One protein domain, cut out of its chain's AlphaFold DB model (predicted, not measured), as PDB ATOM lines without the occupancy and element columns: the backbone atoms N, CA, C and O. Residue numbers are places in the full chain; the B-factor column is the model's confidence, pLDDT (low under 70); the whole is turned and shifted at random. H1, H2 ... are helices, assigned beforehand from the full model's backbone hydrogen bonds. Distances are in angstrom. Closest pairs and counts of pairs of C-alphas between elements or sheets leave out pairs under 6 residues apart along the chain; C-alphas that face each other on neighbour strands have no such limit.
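This is residues 5 to 85 of the 176 residues of an uncharacterized protein of Pseudoalteromonas marina DSM 17587 (UniProt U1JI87). One long helix, H4, makes the longest axis; H3 and H1 lie over one side of it, and short H2 sits beyond them, away from H4. Residues 5 to 18 have no named element, and residues 80 to 85 stick out. You find 81 residues, all helix by class, with H1, H2, H3, H4 in that order and no named strand. The whole is compact, radius of gyration of the C-alphas 13.1 A, spanning 42 by 29 by 22 A.

After residue 18 comes H1, residues 19 to 28. H3, residues 43 to 54, touches H4, residues 58 to 83, with residues 51 to 54 alone, opposite ways at a steep 49 degrees; look at their closest C-alphas, Val 51 and Gln 61, 5.9 A apart. H1 only just touches H4, with 3 pairs of C-alphas within 8 A. H2, residues 32 to 35, and H4 are apart. Every O i to N i+4 pair is within hydrogen-bond range in H3 and H4, 5 of 6 in H1; H2 is too short for one.

Find C-alpha 19 at (237.321, 270.050, 262.340), where H1 begins. H4, 37.4 A long, ends at C-alpha 83, (243.572, 282.620, 268.933).

The C-alphas farthest apart, Ser 56 and Lys 85, are 42.4 A apart. The printed part has no cut, and no printed residue is under 70 in pLDDT.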
ATOM      1  N   ILE A   5     213.925 270.273 255.597       86.25
ATOM      2  CA  ILE A   5     215.275 270.158 256.122       86.25
ATOM      3  C   ILE A   5     216.205 269.657 255.022       86.25
ATOM      4  O   ILE A   5     217.208 270.327 254.804       86.25
ATOM      5  N   ASP A   6     215.828 268.622 254.248       85.50
ATOM      6  CA  ASP A   6     216.575 267.947 253.160       85.50
ATOM      7  C   ASP A   6     216.957 268.843 251.974       85.50
ATOM      8  O   ASP A   6     217.799 268.478 251.148       85.50
ATOM      9  N   SER A   7     216.448 270.073 251.929       85.94
ATOM     10  CA  SER A   7     216.903 271.066 250.966       85.94
ATOM     11  C   SER A   7     218.399 271.381 251.130       85.94
ATOM     12  O   SER A   7     218.911 271.692 252.214       85.94
ATOM     13  N   LYS A   8     219.122 271.361 250.001       77.31
ATOM     14  CA  LYS A   8     220.566 271.663 249.924       77.31
ATOM     15  C   LYS A   8     220.913 273.070 250.424       77.31
ATOM     16  O   LYS A   8     222.062 273.340 250.757       77.31
ATOM     17  N   ASN A   9     219.937 273.976 250.481       83.25
ATOM     18  CA  ASN A   9     220.163 275.367 250.861       83.25
ATOM     19  C   ASN A   9     220.197 275.603 252.381       83.25
ATOM     20  O   ASN A   9     220.761 276.608 252.805       83.25
ATOM     21  N   ILE A  10     219.634 274.700 253.191       86.81
ATOM     22  CA  ILE A  10     219.406 274.939 254.629       86.81
ATOM     23  C   ILE A  10     220.696 274.869 255.452       86.81
ATOM     24  O   ILE A  10     220.916 275.676 256.355       86.81
ATOM     25  N   LEU A  11     221.594 273.950 255.095       90.88
ATOM     26  CA  LEU A  11     222.853 273.705 255.801       90.88
ATOM     27  C   LEU A  11     224.083 274.158 254.998       90.88
ATOM     28  O   LEU A  11     225.165 273.609 255.159       90.88
ATOM     29  N   LYS A  12     223.948 275.189 254.152       90.50
ATOM     30  CA  LYS A  12     225.068 275.758 253.365       90.50
ATOM     31  C   LYS A  12     226.247 276.261 254.203       90.50
ATOM     32  O   LYS A  12     227.340 276.445 253.682       90.50
ATOM     33  N   TRP A  13     226.013 276.543 255.481       91.25
ATOM     34  CA  TRP A  13     227.036 277.004 256.419       91.25
ATOM     35  C   TRP A  13     227.874 275.851 257.005       91.25
ATOM     36  O   TRP A  13     228.896 276.119 257.638       91.25
ATOM     37  N   VAL A  14     227.461 274.595 256.796       92.88
ATOM     38  CA  VAL A  14     228.184 273.388 257.215       92.88
ATOM     39  C   VAL A  14     229.220 273.046 256.150       92.88
ATOM     40  O   VAL A  14     228.875 272.843 254.988       92.88
ATOM     41  N   LYS A  15     230.488 272.976 256.554       93.00
ATOM     42  CA  LYS A  15     231.592 272.508 255.711       93.00
ATOM     43  C   LYS A  15     232.092 271.174 256.254       93.00
ATOM     44  O   LYS A  15     232.376 271.089 257.444       93.00
ATOM     45  N   GLU A  16     232.180 270.160 255.399       92.19
ATOM     46  CA  GLU A  16     232.498 268.778 255.799       92.19
ATOM     47  C   GLU A  16     233.912 268.601 256.374       92.19
ATOM     48  O   GLU A  16     234.141 267.732 257.218       92.19
ATOM     49  N   ASP A  17     234.842 269.455 255.955       91.50
ATOM     50  CA  ASP A  17     236.242 269.512 256.382       91.50
ATOM     51  C   ASP A  17     236.465 270.386 257.632       91.50
ATOM     52  O   ASP A  17     237.598 270.596 258.055       91.50
ATOM     53  N   ASN A  18     235.402 270.908 258.254       92.25
ATOM     54  CA  ASN A  18     235.522 271.773 259.423       92.25
ATOM     55  C   ASN A  18     235.700 270.965 260.718       92.25
ATOM     56  O   ASN A  18     234.729 270.531 261.341       92.25
ATOM     57  N   GLU A  19     236.951 270.797 261.136       91.31
ATOM     58  CA  GLU A  19     237.321 270.050 262.340       91.31
ATOM     59  C   GLU A  19     236.827 270.703 263.641       91.31
ATOM     60  O   GLU A  19     236.346 270.010 264.537       91.31
ATOM     61  N   ASP A  20     236.815 272.036 263.723       92.50
ATOM     62  CA  ASP A  20     236.245 272.748 264.874       92.50
ATOM     63  C   ASP A  20     234.745 272.452 265.031       92.50
ATOM     64  O   ASP A  20     234.248 272.275 266.145       92.50
ATOM     65  N   LEU A  21     234.009 272.371 263.915       93.31
ATOM     66  CA  LEU A  21     232.593 272.009 263.915       93.31
ATOM     67  C   LEU A  21     232.397 270.544 264.317       93.31
ATOM     68  O   LEU A  21     231.476 270.254 265.078       93.31
ATOM     69  N   ARG A  22     233.269 269.634 263.858       92.88
ATOM     70  CA  ARG A  22     233.266 268.219 264.278       92.88
ATOM     71  C   ARG A  22     233.420 268.096 265.787       92.88
ATOM     72  O   ARG A  22     232.551 267.523 266.439       92.88
ATOM     73  N   ASN A  23     234.458 268.715 266.338       91.69
ATOM     74  CA  ASN A  23     234.741 268.693 267.770       91.69
ATOM     75  C   ASN A  23     233.608 269.335 268.585       91.69
ATOM     76  O   ASN A  23     233.193 268.809 269.618       91.69
ATOM     77  N   TRP A  24     233.052 270.446 268.096       94.50
ATOM     78  CA  TRP A  24     231.939 271.127 268.753       94.50
ATOM     79  C   TRP A  24     230.656 270.288 268.792       94.50
ATOM     80  O   TRP A  24     229.947 270.306 269.799       94.50
ATOM     81  N   LEU A  25     230.353 269.558 267.716       93.62
ATOM     82  CA  LEU A  25     229.211 268.644 267.661       93.62
ATOM     83  C   LEU A  25     229.437 267.417 268.552       93.62
ATOM     84  O   LEU A  25     228.537 267.066 269.312       93.62
ATOM     85  N   ALA A  26     230.638 266.833 268.532       91.81
ATOM     86  CA  ALA A  26     231.007 265.690 269.369       91.81
ATOM     87  C   ALA A  26     230.841 265.973 270.867       91.81
ATOM     88  O   ALA A  26     230.373 265.122 271.617       91.81
ATOM     89  N   TYR A  27     231.164 267.192 271.301       90.50
ATOM     90  CA  TYR A  27     230.980 267.609 272.691       90.50
ATOM     91  C   TYR A  27     229.502 267.778 273.091       90.50
ATOM     92  O   TYR A  27     229.161 267.718 274.271       90.50
ATOM     93  N   ARG A  28     228.611 268.052 272.130       90.69
ATOM     94  CA  ARG A  28     227.213 268.430 272.399       90.69
ATOM     95  C   ARG A  28     226.214 267.301 272.237       90.69
ATOM     96  O   ARG A  28     225.152 267.367 272.849       90.69
ATOM     97  N   PHE A  29     226.533 266.320 271.408       90.88
ATOM     98  CA  PHE A  29     225.617 265.253 271.047       90.88
ATOM     99  C   PHE A  29     226.257 263.911 271.373       90.88
ATOM    100  O   PHE A  29     227.241 263.512 270.755       90.88
ATOM    101  N   SER A  30     225.679 263.197 272.338       89.19
ATOM    102  CA  SER A  30     226.142 261.864 272.740       89.19
ATOM    103  C   SER A  30     226.044 260.837 271.606       89.19
ATOM    104  O   SER A  30     226.841 259.906 271.545       89.19
ATOM    105  N   SER A  31     225.114 261.043 270.672       89.56
ATOM    106  CA  SER A  31     224.927 260.258 269.448       89.56
ATOM    107  C   SER A  31     226.049 260.428 268.421       89.56
ATOM    108  O   SER A  31     226.136 259.621 267.497       89.56
ATOM    109  N   TYR A  32     226.913 261.443 268.556       91.69
ATOM    110  CA  TYR A  32     227.923 261.775 267.550       91.69
ATOM    111  C   TYR A  32     228.839 260.588 267.242       91.69
ATOM    112  O   TYR A  32     228.964 260.177 266.091       91.69
ATOM    113  N   ALA A  33     229.450 260.000 268.274       89.62
ATOM    114  CA  ALA A  33     230.402 258.907 268.094       89.62
ATOM    115  C   ALA A  33     229.760 257.683 267.425       89.62
ATOM    116  O   ALA A  33     230.391 257.043 266.591       89.62
ATOM    117  N   GLU A  34     228.507 257.378 267.766       90.62
ATOM    118  CA  GLU A  34     227.785 256.251 267.181       90.62
ATOM    119  C   GLU A  34     227.399 256.524 265.725       90.62
ATOM    120  O   GLU A  34     227.614 255.682 264.856       90.62
ATOM    121  N   TYR A  35     226.903 257.728 265.429       90.25
ATOM    122  CA  TYR A  35     226.482 258.105 264.083       90.25
ATOM    123  C   TYR A  35     227.629 258.025 263.068       90.25
ATOM    124  O   TYR A  35     227.454 257.525 261.955       90.25
ATOM    125  N   PHE A  36     228.820 258.487 263.454       90.69
ATOM    126  CA  PHE A  36     229.990 258.514 262.573       90.69
ATOM    127  C   PHE A  36     230.690 257.157 262.396       90.69
ATOM    128  O   PHE A  36     231.669 257.086 261.659       90.69
ATOM    129  N   LYS A  37     230.174 256.068 262.989       90.19
ATOM    130  CA  LYS A  37     230.580 254.696 262.623       90.19
ATOM    131  C   LYS A  37     229.993 254.243 261.282       90.19
ATOM    132  O   LYS A  37     230.458 253.256 260.719       90.19
ATOM    133  N   SER A  38     228.965 254.932 260.784       87.19
ATOM    134  CA  SER A  38     228.341 254.638 259.494       87.19
ATOM    135  C   SER A  38     229.243 255.039 258.323       87.19
ATOM    136  O   SER A  38     229.814 256.128 258.308       87.19
ATOM    137  N   GLU A  39     229.304 254.183 257.303       79.19
ATOM    138  CA  GLU A  39     230.187 254.313 256.133       79.19
ATOM    139  C   GLU A  39     229.928 255.586 255.300       79.19
ATOM    140  O   GLU A  39     230.824 256.087 254.629       79.19
ATOM    141  N   ASN A  40     228.723 256.163 255.393       84.12
ATOM    142  CA  ASN A  40     228.312 257.366 254.655       84.12
ATOM    143  C   ASN A  40     228.015 258.572 255.568       84.12
ATOM    144  O   ASN A  40     227.245 259.466 255.202       84.12
ATOM    145  N   ALA A  41     228.576 258.600 256.780       87.81
ATOM    146  CA  ALA A  41     228.344 259.687 257.722       87.81
ATOM    147  C   ALA A  41     229.020 260.999 257.280       87.81
ATOM    148  O   ALA A  41     230.223 261.067 257.037       87.81
ATOM    149  N   SER A  42     228.241 262.080 257.246       92.88
ATOM    150  CA  SER A  42     228.708 263.446 256.984       92.88
ATOM    151  C   SER A  42     228.230 264.387 258.090       92.88
ATOM    152  O   SER A  42     227.256 264.095 258.787       92.88
ATOM    153  N   LEU A  43     228.881 265.538 258.261       93.44
ATOM    154  CA  LEU A  43     228.412 266.570 259.190       93.44
ATOM    155  C   LEU A  43     227.022 267.064 258.803       93.44
ATOM    156  O   LEU A  43     226.166 267.257 259.667       93.44
ATOM    157  N   ASN A  44     226.789 267.252 257.503       93.62
ATOM    158  CA  ASN A  44     225.494 267.665 256.994       93.62
ATOM    159  C   ASN A  44     224.411 266.639 257.347       93.62
ATOM    160  O   ASN A  44     223.373 267.011 257.892       93.62
ATOM    161  N   SER A  45     224.659 265.354 257.079       92.06
ATOM    162  CA  SER A  45     223.705 264.282 257.376       92.06
ATOM    163  C   SER A  45     223.503 264.085 258.879       92.06
ATOM    164  O   SER A  45     222.371 263.859 259.300       92.06
ATOM    165  N   PHE A  46     224.549 264.256 259.690       94.31
ATOM    166  CA  PHE A  46     224.456 264.203 261.147       94.31
ATOM    167  C   PHE A  46     223.541 265.297 261.700       94.31
ATOM    168  O   PHE A  46     222.601 265.007 262.430       94.31
ATOM    169  N   ILE A  47     223.747 266.556 261.300       93.38
ATOM    170  CA  ILE A  47     222.899 267.667 261.762       93.38
ATOM    171  C   ILE A  47     221.438 267.438 261.356       93.38
ATOM    172  O   ILE A  47     220.532 267.724 262.135       93.38
ATOM    173  N   ARG A  48     221.188 266.895 260.158       92.94
ATOM    174  CA  ARG A  48     219.829 266.524 259.726       92.94
ATOM    175  C   ARG A  48     219.234 265.437 260.606       92.94
ATOM    176  O   ARG A  48     218.079 265.562 260.993       92.94
ATOM    177  N   TYR A  49     220.007 264.396 260.899       92.06
ATOM    178  CA  TYR A  49     219.593 263.302 261.767       92.06
ATOM    179  C   TYR A  49     219.207 263.817 263.159       92.06
ATOM    180  O   TYR A  49     218.099 263.546 263.610       92.06
ATOM    181  N   GLU A  50     220.047 264.651 263.776       92.38
ATOM    182  CA  GLU A  50     219.771 265.238 265.094       92.38
ATOM    183  C   GLU A  50     218.524 266.135 265.086       92.38
ATOM    184  O   GLU A  50     217.660 266.025 265.954       92.38
ATOM    185  N   VAL A  51     218.379 266.997 264.074       91.25
ATOM    186  CA  VAL A  51     217.214 267.892 263.958       91.25
ATOM    187  C   VAL A  51     215.921 267.104 263.725       91.25
ATOM    188  O   VAL A  51     214.901 267.418 264.339       91.25
ATOM    189  N   LYS A  52     215.952 266.064 262.879       90.50
ATOM    190  CA  LYS A  52     214.798 265.178 262.651       90.50
ATOM    191  C   LYS A  52     214.467 264.344 263.891       90.50
ATOM    192  O   LYS A  52     213.290 264.114 264.157       90.50
ATOM    193  N   GLY A  53     215.478 263.925 264.654       86.88
ATOM    194  CA  GLY A  53     215.307 263.203 265.915       86.88
ATOM    195  C   GLY A  53     214.615 264.037 266.996       86.88
ATOM    196  O   GLY A  53     213.903 263.486 267.829       86.88
ATOM    197  N   TYR A  54     214.769 265.365 266.954       83.69
ATOM    198  CA  TYR A  54     214.122 266.272 267.903       83.69
ATOM    199  C   TYR A  54     212.634 266.506 267.601       83.69
ATOM    200  O   TYR A  54     211.820 266.597 268.519       83.69
ATOM    201  N   SER A  55     212.258 266.635 266.323       84.75
ATOM    202  CA  SER A  55     210.861 266.828 265.922       84.75
ATOM    203  C   SER A  55     210.625 266.516 264.445       84.75
ATOM    204  O   SER A  55     211.450 266.826 263.585       84.75
ATOM    205  N   SER A  56     209.440 265.987 264.135       84.25
ATOM    206  CA  SER A  56     208.929 265.835 262.768       84.25
ATOM    207  C   SER A  56     208.228 267.094 262.233       84.25
ATOM    208  O   SER A  56     207.897 267.154 261.052       84.25
ATOM    209  N   ASN A  57     207.998 268.110 263.074       91.19
ATOM    210  CA  ASN A  57     207.357 269.359 262.673       91.19
ATOM    211  C   ASN A  57     208.367 270.313 262.010       91.19
ATOM    212  O   ASN A  57     209.365 270.696 262.620       91.19
ATOM    213  N   GLU A  58     208.072 270.747 260.782       90.25
ATOM    214  CA  GLU A  58     208.961 271.607 259.987       90.25
ATOM    215  C   GLU A  58     209.320 272.930 260.684       90.25
ATOM    216  O   GLU A  58     210.480 273.344 260.663       90.25
ATOM    217  N   ASP A  59     208.363 273.598 261.330       90.44
ATOM    218  CA  ASP A  59     208.629 274.876 261.999       90.44
ATOM    219  C   ASP A  59     209.534 274.698 263.222       90.44
ATOM    220  O   ASP A  59     210.427 275.513 263.466       90.44
ATOM    221  N   THR A  60     209.392 273.580 263.931       91.50
ATOM    222  CA  THR A  60     210.307 273.205 265.016       91.50
ATOM    223  C   THR A  60     211.711 272.930 264.474       91.50
ATOM    224  O   THR A  60     212.694 273.437 265.014       91.50
ATOM    225  N   GLN A  61     211.823 272.207 263.355       91.81
ATOM    226  CA  GLN A  61     213.111 271.947 262.705       91.81
ATOM    227  C   GLN A  61     213.799 273.245 262.249       91.81
ATOM    228  O   GLN A  61     215.010 273.397 262.421       91.81
ATOM    229  N   LYS A  62     213.040 274.215 261.716       91.50
ATOM    230  CA  LYS A  62     213.552 275.548 261.352       91.50
ATOM    231  C   LYS A  62     214.174 276.259 262.543       91.50
ATOM    232  O   LYS A  62     215.295 276.765 262.436       91.50
ATOM    233  N   VAL A  63     213.453 276.297 263.663       92.19
ATOM    234  CA  VAL A  63     213.927 276.935 264.896       92.19
ATOM    235  C   VAL A  63     215.205 276.263 265.387       92.19
ATOM    236  O   VAL A  63     216.171 276.961 265.708       92.19
ATOM    237  N   GLU A  64     215.270 274.931 265.373       92.56
ATOM    238  CA  GLU A  64     216.456 274.227 265.864       92.56
ATOM    239  C   GLU A  64     217.682 274.393 264.962       92.56
ATOM    240  O   GLU A  64     218.781 274.636 265.466       92.56
ATOM    241  N   VAL A  65     217.520 274.404 263.634       93.00
ATOM    242  CA  VAL A  65     218.629 274.741 262.721       93.00
ATOM    243  C   VAL A  65     219.159 276.149 262.999       93.00
ATOM    244  O   VAL A  65     220.373 276.356 263.060       93.00
ATOM    245  N   GLN A  66     218.270 277.129 263.187       92.38
ATOM    246  CA  GLN A  66     218.673 278.503 263.493       92.38
ATOM    247  C   GLN A  66     219.392 278.599 264.841       92.38
ATOM    248  O   GLN A  66     220.427 279.268 264.947       92.38
ATOM    249  N   ARG A  67     218.875 277.915 265.865       93.44
ATOM    250  CA  ARG A  67     219.484 277.846 267.195       93.44
ATOM    251  C   ARG A  67     220.882 277.241 267.126       93.44
ATOM    252  O   ARG A  67     221.823 277.828 267.666       93.44
ATOM    253  N   LEU A  68     221.028 276.115 266.430       93.88
ATOM    254  CA  LEU A  68     222.292 275.406 266.276       93.88
ATOM    255  C   LEU A  68     223.309 276.254 265.506       93.88
ATOM    256  O   LEU A  68     224.431 276.441 265.977       93.88
ATOM    257  N   HIS A  69     222.899 276.872 264.396       94.38
ATOM    258  CA  HIS A  69     223.756 277.778 263.633       94.38
ATOM    259  C   HIS A  69     224.209 278.987 264.473       94.38
ATOM    260  O   HIS A  69     225.390 279.341 264.470       94.38
ATOM    261  N   LYS A  70     223.307 279.603 265.251       94.00
ATOM    262  CA  LYS A  70     223.643 280.723 266.146       94.00
ATOM    263  C   LYS A  70     224.638 280.305 267.233       94.00
ATOM    264  O   LYS A  70     225.585 281.046 267.512       94.00
ATOM    265  N   ALA A  71     224.444 279.130 267.831       93.12
ATOM    266  CA  ALA A  71     225.338 278.588 268.848       93.12
ATOM    267  C   ALA A  71     226.731 278.288 268.269       93.12
ATOM    268  O   ALA A  71     227.735 278.710 268.852       93.12
ATOM    269  N   TRP A  72     226.789 277.668 267.086       93.81
ATOM    270  CA  TRP A  72     228.027 277.433 266.348       93.81
ATOM    271  C   TRP A  72     228.764 278.742 266.040       93.81
ATOM    272  O   TRP A  72     229.930 278.892 266.392       93.81
ATOM    273  N   LYS A  73     228.081 279.753 265.484       93.94
ATOM    274  CA  LYS A  73     228.690 281.065 265.200       93.94
ATOM    275  C   LYS A  73     229.237 281.769 266.437       93.94
ATOM    276  O   LYS A  73     230.215 282.513 266.346       93.94
ATOM    277  N   SER A  74     228.601 281.577 267.591       89.38
ATOM    278  CA  SER A  74     229.107 282.108 268.856       89.38
ATOM    279  C   SER A  74     230.411 281.423 269.267       89.38
ATOM    280  O   SER A  74     231.381 282.106 269.593       89.38
ATOM    281  N   TYR A  75     230.451 280.093 269.180       90.19
ATOM    282  CA  TYR A  75     231.638 279.296 269.478       90.19
ATOM    283  C   TYR A  75     232.795 279.588 268.509       90.19
ATOM    284  O   TYR A  75     233.892 279.900 268.962       90.19
ATOM    285  N   GLU A  76     232.525 279.626 267.199       90.44
ATOM    286  CA  GLU A  76     233.493 279.985 266.150       90.44
ATOM    287  C   GLU A  76     234.147 281.350 266.438       90.44
ATOM    288  O   GLU A  76     235.361 281.527 266.321       90.44
ATOM    289  N   ARG A  77     233.345 282.336 266.860       87.12
ATOM    290  CA  ARG A  77     233.857 283.650 267.271       87.12
ATOM    291  C   ARG A  77     234.714 283.558 268.536       87.12
ATOM    292  O   ARG A  77     235.709 284.270 268.637       87.12
ATOM    293  N   GLY A  78     234.331 282.711 269.488       82.94
ATOM    294  CA  GLY A  78     235.110 282.420 270.691       82.94
ATOM    295  C   GLY A  78     236.504 281.893 270.357       82.94
ATOM    296  O   GLY A  78     237.482 282.476 270.814       82.94
ATOM    297  N   LEU A  79     236.599 280.881 269.489       83.88
ATOM    298  CA  LEU A  79     237.880 280.323 269.036       83.88
ATOM    299  C   LEU A  79     238.774 281.390 268.394       83.88
ATOM    300  O   LEU A  79     239.938 281.538 268.770       83.88
ATOM    301  N   LYS A  80     238.211 282.196 267.482       82.44
ATOM    302  CA  LYS A  80     238.938 283.295 266.823       82.44
ATOM    303  C   LYS A  80     239.438 284.335 267.822       82.44
ATOM    304  O   LYS A  80     240.562 284.807 267.700       82.44
ATOM    305  N   ASN A  81     238.633 284.685 268.825       78.75
ATOM    306  CA  ASN A  81     239.046 285.636 269.858       78.75
ATOM    307  C   ASN A  81     240.189 285.086 270.718       78.75
ATOM    308  O   ASN A  81     241.145 285.815 270.975       78.75
ATOM    309  N   THR A  82     240.114 283.814 271.121       73.31
ATOM    310  CA  THR A  82     241.172 283.150 271.896       73.31
ATOM    311  C   THR A  82     242.476 283.085 271.103       73.31
ATOM    312  O   THR A  82     243.519 283.483 271.618       73.31
ATOM    313  N   SER A  83     242.412 282.666 269.834       71.94
ATOM    314  CA  SER A  83     243.572 282.620 268.933       71.94
ATOM    315  C   SER A  83     244.217 284.002 268.761       71.94
ATOM    316  O   SER A  83     245.432 284.148 268.877       71.94
ATOM    317  N   ASN A  84     243.397 285.047 268.615       73.81
ATOM    318  CA  ASN A  84     243.858 286.428 268.466       73.81
ATOM    319  C   ASN A  84     244.202 287.126 269.796       73.81
ATOM    320  O   ASN A  84     244.458 288.330 269.796       73.81
ATOM    321  N   LYS A  85     244.180 286.413 270.935       75.94
ATOM    322  CA  LYS A  85     244.388 286.972 272.287       75.94
ATOM    323  C   LYS A  85     243.508 288.201 272.579       75.94
ATOM    324  O   LYS A  85     243.886 289.088 273.346       75.94
TER     325      LYS A  85